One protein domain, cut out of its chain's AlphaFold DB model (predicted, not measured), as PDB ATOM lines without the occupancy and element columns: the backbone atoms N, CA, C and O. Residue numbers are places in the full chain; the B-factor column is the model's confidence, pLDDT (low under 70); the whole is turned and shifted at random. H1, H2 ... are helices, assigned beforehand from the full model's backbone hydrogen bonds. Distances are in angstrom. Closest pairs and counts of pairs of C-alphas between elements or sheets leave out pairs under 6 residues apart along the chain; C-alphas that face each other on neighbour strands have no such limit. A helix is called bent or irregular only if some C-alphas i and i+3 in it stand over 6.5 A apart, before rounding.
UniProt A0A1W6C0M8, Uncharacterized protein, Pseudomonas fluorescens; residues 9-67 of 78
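This is residues 9 to 67 of the 78 residues of an uncharacterized protein of Pseudomonas fluorescens (UniProt A0A1W6C0M8). Picture one long straight rod of helix, H1, whose link folds back at the far end and sets a short helix, H2, crosswise on the side of H1. H2 packs on residues 41 to 45 of H1, while residues 9 to 37 of H1 stick out as a long free arm and residues 50 to 56 form a free turn at the other end. The printed part has 59 residues, with two named helices, H1 then H2, and no named strand; its class is all helix. It is extended, with a radius of gyration of the C-alphas of 20.6 A, and its C-alphas span 67 by 15 by 14 A.

Start with H1, residues 9 to 50, and go on to H2, residues 60 to 67. The two touch, H1 with residues 41 to 45 alone; look at the C-alphas of Cys 45 and Cys 62, the closest pair, 5.3 A apart. Their lines are about perpendicular, at 86 degrees. Every O i to N i+4 pair is within hydrogen-bond range in H2, and 35 of 38 are in H1.

Find C-alpha 9 at (137.432, 194.225, 137.121); from there H1 runs 62.2 A to C-alpha 50 at (135.949, 142.289, 171.315). H1 is neither bent nor irregular, but only just: C-alphas 10 and 13 are 6.1 A apart. H2 measures 10.8 A and ends at C-alpha 67, at (148.387, 146.852, 162.147).

The two C-alphas farthest apart are those of Leu 9 and Val 54, 66.9 A. The printed part has no cut, and the link from H1 to H2, with 9 residues, is short. In the B-factor column you will find a mean pLDDT of 71.1 for the printed part, with residues 9 to 12, 35 and 47 to 67 under 70.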
ATOM      1  N   LEU A   9     136.762 194.614 135.870       58.75
ATOM      2  CA  LEU A   9     137.432 194.225 137.121       58.75
ATOM      3  C   LEU A   9     136.467 194.118 138.312       58.75
ATOM      4  O   LEU A   9     136.690 193.304 139.205       58.75
ATOM      5  N   LEU A  10     135.378 194.892 138.301       61.59
ATOM      6  CA  LEU A  10     134.380 194.909 139.377       61.59
ATOM      7  C   LEU A  10     133.587 193.596 139.490       61.59
ATOM      8  O   LEU A  10     133.127 193.260 140.575       61.59
ATOM      9  N   TRP A  11     133.485 192.826 138.403       63.44
ATOM     10  CA  TRP A  11     132.777 191.540 138.377       63.44
ATOM     11  C   TRP A  11     133.687 190.329 138.601       63.44
ATOM     12  O   TRP A  11     133.208 189.264 138.976       63.44
ATOM     13  N   LEU A  12     135.004 190.478 138.431       68.25
ATOM     14  CA  LEU A  12     135.960 189.386 138.645       68.25
ATOM     15  C   LEU A  12     136.200 189.104 140.133       68.25
ATOM     16  O   LEU A  12     136.338 187.947 140.524       68.25
ATOM     17  N   ALA A  13     136.200 190.145 140.971       73.81
ATOM     18  CA  ALA A  13     136.371 190.005 142.416       73.81
ATOM     19  C   ALA A  13     135.283 189.134 143.087       73.81
ATOM     20  O   ALA A  13     135.650 188.176 143.768       73.81
ATOM     21  N   PRO A  14     133.967 189.369 142.889       78.62
ATOM     22  CA  PRO A  14     132.941 188.525 143.503       78.62
ATOM     23  C   PRO A  14     132.958 187.087 142.966       78.62
ATOM     24  O   PRO A  14     132.735 186.155 143.733       78.62
ATOM     25  N   VAL A  15     133.287 186.878 141.686       82.19
ATOM     26  CA  VAL A  15     133.408 185.529 141.103       82.19
ATOM     27  C   VAL A  15     134.570 184.757 141.731       82.19
ATOM     28  O   VAL A  15     134.408 183.591 142.084       82.19
ATOM     29  N   ALA A  16     135.717 185.408 141.934       82.19
ATOM     30  CA  ALA A  16     136.861 184.794 142.601       82.19
ATOM     31  C   ALA A  16     136.544 184.428 144.062       82.19
ATOM     32  O   ALA A  16     136.872 183.330 144.504       82.19
ATOM     33  N   VAL A  17     135.850 185.304 144.798       84.62
ATOM     34  CA  VAL A  17     135.437 185.030 146.186       84.62
ATOM     35  C   VAL A  17     134.457 183.856 146.251       84.62
ATOM     36  O   VAL A  17     134.630 182.964 147.081       84.62
ATOM     37  N   MET A  18     133.475 183.804 145.345       86.06
ATOM     38  CA  MET A  18     132.528 182.687 145.257       86.06
ATOM     39  C   MET A  18     133.234 181.365 144.936       86.06
ATOM     40  O   MET A  18     132.935 180.351 145.560       86.06
ATOM     41  N   ALA A  19     134.204 181.372 144.016       84.44
ATOM     42  CA  ALA A  19     134.986 180.183 143.681       84.44
ATOM     43  C   ALA A  19     135.826 179.681 144.868       84.44
ATOM     44  O   ALA A  19     135.870 178.484 145.138       84.44
ATOM     45  N   VAL A  20     136.463 180.580 145.622       87.69
ATOM     46  CA  VAL A  20     137.233 180.195 146.816       87.69
ATOM     47  C   VAL A  20     136.316 179.637 147.907       87.69
ATOM     48  O   VAL A  20     136.651 178.630 148.534       87.69
ATOM     49  N   ALA A  21     135.144 180.242 148.117       86.00
ATOM     50  CA  ALA A  21     134.179 179.782 149.111       86.00
ATOM     51  C   ALA A  21     133.655 178.370 148.802       86.00
ATOM     52  O   ALA A  21     133.633 177.519 149.693       86.00
ATOM     53  N   THR A  22     133.297 178.091 147.544       85.62
ATOM     54  CA  THR A  22     132.802 176.766 147.139       85.62
ATOM     55  C   THR A  22     133.880 175.692 147.245       85.62
ATOM     56  O   THR A  22     133.600 174.605 147.749       85.62
ATOM     57  N   ILE A  23     135.125 175.996 146.857       86.88
ATOM     58  CA  ILE A  23     136.259 175.071 147.016       86.88
ATOM     59  C   ILE A  23     136.498 174.770 148.497       86.88
ATOM     60  O   ILE A  23     136.644 173.609 148.873       86.88
ATOM     61  N   ASN A  24     136.504 175.791 149.357       87.19
ATOM     62  CA  ASN A  24     136.725 175.592 150.785       87.19
ATOM     63  C   ASN A  24     135.609 174.748 151.421       87.19
ATOM     64  O   ASN A  24     135.884 173.824 152.185       87.19
ATOM     65  N   GLN A  25     134.351 175.010 151.058       85.56
ATOM     66  CA  GLN A  25     133.212 174.228 151.532       85.56
ATOM     67  C   GLN A  25     133.281 172.770 151.056       85.56
ATOM     68  O   GLN A  25     133.019 171.858 151.840       85.56
ATOM     69  N   TYR A  26     133.695 172.537 149.806       84.75
ATOM     70  CA  TYR A  26     133.923 171.192 149.282       84.75
ATOM     71  C   TYR A  26     135.017 170.457 150.066       84.75
ATOM     72  O   TYR A  26     134.791 169.338 150.519       84.75
ATOM     73  N   VAL A  27     136.164 171.100 150.310       84.56
ATOM     74  CA  VAL A  27     137.275 170.515 151.082       84.56
ATOM     75  C   VAL A  27     136.868 170.208 152.525       84.56
ATOM     76  O   VAL A  27     137.256 169.181 153.080       84.56
ATOM     77  N   GLN A  28     136.080 171.073 153.163       78.75
ATOM     78  CA  GLN A  28     135.575 170.787 154.506       78.75
ATOM     79  C   GLN A  28     134.607 169.604 154.505       78.75
ATOM     80  O   GLN A  28     134.691 168.746 155.386       78.75
ATOM     81  N   HIS A  29     133.728 169.524 153.507       79.31
ATOM     82  CA  HIS A  29     132.795 168.416 153.372       79.31
ATOM     83  C   HIS A  29     133.523 167.087 153.138       79.31
ATOM     84  O   HIS A  29     133.213 166.102 153.804       79.31
ATOM     85  N   THR A  30     134.531 167.045 152.259       78.00
ATOM     86  CA  THR A  30     135.313 165.818 152.027       78.00
ATOM     87  C   THR A  30     136.035 165.369 153.291       78.00
ATOM     88  O   THR A  30     135.930 164.201 153.655       78.00
ATOM     89  N   ARG A  31     136.652 166.291 154.042       75.00
ATOM     90  CA  ARG A  31     137.284 165.964 155.332       75.00
ATOM     91  C   ARG A  31     136.296 165.414 156.357       75.00
ATOM     92  O   ARG A  31     136.626 164.480 157.080       75.00
ATOM     93  N   GLN A  32     135.088 165.971 156.434       78.38
ATOM     94  CA  GLN A  32     134.052 165.455 157.334       78.38
ATOM     95  C   GLN A  32     133.575 164.061 156.918       78.38
ATOM     96  O   GLN A  32     133.351 163.214 157.780       78.38
ATOM     97  N   VAL A  33     133.444 163.805 155.616       75.56
ATOM     98  CA  VAL A  33     133.079 162.483 155.089       75.56
ATOM     99  C   VAL A  33     134.181 161.463 155.383       75.56
ATOM    100  O   VAL A  33     133.887 160.394 155.908       75.56
ATOM    101  N   GLU A  34     135.447 161.799 155.140       73.62
ATOM    102  CA  GLU A  34     136.592 160.939 155.468       73.62
ATOM    103  C   GLU A  34     136.689 160.654 156.976       73.62
ATOM    104  O   GLU A  34     136.911 159.513 157.389       73.62
ATOM    105  N   ALA A  35     136.458 161.666 157.816       68.31
ATOM    106  CA  ALA A  35     136.425 161.509 159.269       68.31
ATOM    107  C   ALA A  35     135.283 160.583 159.727       68.31
ATOM    108  O   ALA A  35     135.470 159.754 160.615       68.31
ATOM    109  N   ARG A  36     134.104 160.672 159.101       74.38
ATOM    110  CA  ARG A  36     132.985 159.763 159.396       74.38
ATOM    111  C   ARG A  36     133.277 158.336 158.950       74.38
ATOM    112  O   ARG A  36     133.084 157.413 159.733       74.38
ATOM    113  N   LEU A  37     133.793 158.151 157.735       73.50
ATOM    114  CA  LEU A  37     134.139 156.828 157.208       73.50
ATOM    115  C   LEU A  37     135.232 156.146 158.039       73.50
ATOM    116  O   LEU A  37     135.164 154.939 158.276       73.50
ATOM    117  N   SER A  38     136.221 156.908 158.512       71.44
ATOM    118  CA  SER A  38     137.242 156.388 159.425       71.44
ATOM    119  C   SER A  38     136.661 156.034 160.795       71.44
ATOM    120  O   SER A  38     136.926 154.938 161.272       71.44
ATOM    121  N   ALA A  39     135.790 156.859 161.384       75.06
ATOM    122  CA  ALA A  39     135.107 156.521 162.638       75.06
ATOM    123  C   ALA A  39     134.205 155.271 162.514       75.06
ATOM    124  O   ALA A  39     134.171 154.417 163.404       75.06
ATOM    125  N   GLU A  40     133.508 155.108 161.388       78.62
ATOM    126  CA  GLU A  40     132.736 153.896 161.087       78.62
ATOM    127  C   GLU A  40     133.622 152.659 160.888       78.62
ATOM    128  O   GLU A  40     133.211 151.536 161.186       78.62
ATOM    129  N   ARG A  41     134.832 152.824 160.342       74.06
ATOM    130  CA  ARG A  41     135.811 151.734 160.244       74.06
ATOM    131  C   ARG A  41     136.358 151.376 161.626       74.06
ATOM    132  O   ARG A  41     136.389 150.198 161.965       74.06
ATOM    133  N   ASP A  42     136.695 152.372 162.441       72.38
ATOM    134  CA  ASP A  42     137.193 152.197 163.807       72.38
ATOM    135  C   ASP A  42     136.181 151.433 164.679       72.38
ATOM    136  O   ASP A  42     136.533 150.476 165.366       72.38
ATOM    137  N   THR A  43     134.900 151.798 164.616       76.44
ATOM    138  CA  THR A  43     133.810 151.115 165.340       76.44
ATOM    139  C   THR A  43     133.563 149.688 164.838       76.44
ATOM    140  O   THR A  43     133.453 148.759 165.638       76.44
ATOM    141  N   ARG A  44     133.541 149.464 163.517       72.75
ATOM    142  CA  ARG A  44     133.403 148.109 162.948       72.75
ATOM    143  C   ARG A  44     134.572 147.195 163.310       72.75
ATOM    144  O   ARG A  44     134.350 146.060 163.716       72.75
ATOM    145  N   CYS A  45     135.806 147.675 163.198       71.38
ATOM    146  CA  CYS A  45     136.976 146.843 163.466       71.38
ATOM    147  C   CYS A  45     137.242 146.665 164.975       71.38
ATOM    148  O   CYS A  45     137.710 145.608 165.390       71.38
ATOM    149  N   SER A  46     136.891 147.643 165.822       70.94
ATOM    150  CA  SER A  46     136.967 147.490 167.287       70.94
ATOM    151  C   SER A  46     135.938 146.510 167.846       70.94
ATOM    152  O   SER A  46     136.260 145.736 168.740       70.94
ATOM    153  N   THR A  47     134.722 146.471 167.304       68.38
ATOM    154  CA  THR A  47     133.717 145.478 167.725       68.38
ATOM    155  C   THR A  47     134.119 144.047 167.346       68.38
ATOM    156  O   THR A  47     133.952 143.137 168.156       68.38
ATOM    157  N   GLN A  48     134.749 143.844 166.182       62.12
ATOM    158  CA  GLN A  48     135.318 142.542 165.787       62.12
ATOM    159  C   GLN A  48     136.439 142.064 166.726       62.12
ATOM    160  O   GLN A  48     136.528 140.871 167.008       62.12
ATOM    161  N   LEU A  49     137.246 142.983 167.267       61.47
ATOM    162  CA  LEU A  49     138.283 142.667 168.259       61.47
ATOM    163  C   LEU A  49     137.713 142.132 169.581       61.47
ATOM    164  O   LEU A  49     138.353 141.302 170.221       61.47
ATOM    165  N   VAL A  50     136.543 142.619 170.006       62.31
ATOM    166  CA  VAL A  50     135.949 142.289 171.315       62.31
ATOM    167  C   VAL A  50     135.100 141.014 171.257       62.31
ATOM    168  O   VAL A  50     135.034 140.275 172.236       62.31
ATOM    169  N   THR A  51     134.487 140.710 170.111       54.66
ATOM    170  CA  THR A  51     133.687 139.489 169.907       54.66
ATOM    171  C   THR A  51     134.207 138.675 168.723       54.66
ATOM    172  O   THR A  51     133.598 138.698 167.649       54.66
ATOM    173  N   PRO A  52     135.313 137.924 168.877       54.22
ATOM    174  CA  PRO A  52     135.774 137.028 167.828       54.22
ATOM    175  C   PRO A  52     134.863 135.791 167.788       54.22
ATOM    176  O   PRO A  52     135.157 134.769 168.397       54.22
ATOM    177  N   TYR A  53     133.724 135.866 167.091       51.25
ATOM    178  CA  TYR A  53     132.848 134.696 166.915       51.25
ATOM    179  C   TYR A  53     133.445 133.670 165.933       51.25
ATOM    180  O   TYR A  53     133.024 132.518 165.915       51.25
ATOM    181  N   VAL A  54     134.448 134.043 165.125       50.91
ATOM    182  CA  VAL A  54     135.114 133.117 164.197       50.91
ATOM    183  C   VAL A  54     136.571 133.553 163.963       50.91
ATOM    184  O   VAL A  54     136.780 134.665 163.482       50.91
ATOM    185  N   PRO A  55     137.589 132.713 164.230       52.25
ATOM    186  CA  PRO A  55     139.007 133.107 164.168       52.25
ATOM    187  C   PRO A  55     139.581 133.355 162.755       52.25
ATOM    188  O   PRO A  55     140.788 133.514 162.615       52.25
ATOM    189  N   PHE A  56     138.760 133.382 161.697       50.19
ATOM    190  CA  PHE A  56     139.247 133.316 160.307       50.19
ATOM    191  C   PHE A  56     138.641 134.332 159.335       50.19
ATOM    192  O   PHE A  56     138.805 134.186 158.124       50.19
ATOM    193  N   LYS A  57     137.926 135.356 159.809       52.81
ATOM    194  CA  LYS A  57     137.298 136.317 158.890       52.81
ATOM    195  C   LYS A  57     137.358 137.761 159.369       52.81
ATOM    196  O   LYS A  57     136.383 138.496 159.250       52.81
ATOM    197  N   ASP A  58     138.528 138.183 159.837       54.97
ATOM    198  CA  ASP A  58     138.836 139.609 159.805       54.97
ATOM    199  C   ASP A  58     138.872 140.026 158.329       54.97
ATOM    200  O   ASP A  58     139.568 139.420 157.508       54.97
ATOM    201  N   SER A  59     138.073 141.026 157.952       59.47
ATOM    202  CA  SER A  59     138.201 141.610 156.619       59.47
ATOM    203  C   SER A  59     139.621 142.165 156.475       59.47
ATOM    204  O   SER A  59     140.166 142.732 157.423       59.47
ATOM    205  N   LEU A  60     140.233 142.024 155.293       64.69
ATOM    206  CA  LEU A  60     141.573 142.569 155.012       64.69
ATOM    207  C   LEU A  60     141.699 144.050 155.425       64.69
ATOM    208  O   LEU A  60     142.746 144.466 155.922       64.69
ATOM    209  N   ASP A  61     140.603 144.809 155.319       64.69
ATOM    210  CA  ASP A  61     140.485 146.187 155.807       64.69
ATOM    211  C   ASP A  61     140.717 146.330 157.321       64.69
ATOM    212  O   ASP A  61     141.427 147.242 157.751       64.69
ATOM    213  N   CYS A  62     140.154 145.443 158.147       69.81
ATOM    214  CA  CYS A  62     140.330 145.485 159.600       69.81
ATOM    215  C   CYS A  62     141.695 144.946 160.053       69.81
ATOM    216  O   CYS A  62     142.229 145.428 161.052       69.81
ATOM    217  N   VAL A  63     142.309 144.029 159.296       67.94
ATOM    218  CA  VAL A  63     143.687 143.564 159.549       67.94
ATOM    219  C   VAL A  63     144.690 144.701 159.344       67.94
ATOM    220  O   VAL A  63     145.519 144.961 160.217       67.94
ATOM    221  N   GLY A  64     144.597 145.415 158.215       66.50
ATOM    222  CA  GLY A  64     145.441 146.581 157.938       66.50
ATOM    223  C   GLY A  64     145.214 147.713 158.941       66.50
ATOM    224  O   GLY A  64     146.168 148.307 159.438       66.50
ATOM    225  N   TRP A  65     143.955 147.954 159.316       69.06
ATOM    226  CA  TRP A  65     143.605 148.915 160.360       69.06
ATOM    227  C   TRP A  65     144.221 148.557 161.721       69.06
ATOM    228  O   TRP A  65     144.845 149.408 162.354       69.06
ATOM    229  N   LYS A  66     144.128 147.290 162.144       65.50
ATOM    230  CA  LYS A  66     144.716 146.792 163.396       65.50
ATOM    231  C   LYS A  66     146.242 146.925 163.401       65.50
ATOM    232  O   LYS A  66     146.789 147.352 164.414       65.50
ATOM    233  N   ARG A  67     146.926 146.645 162.280       64.06
ATOM    234  CA  ARG A  67     148.387 146.852 162.147       64.06
ATOM    235  C   ARG A  67     148.811 148.307 162.381       64.06
ATOM    236  O   ARG A  67     149.904 148.534 162.877       64.06
TER     237      ARG A  67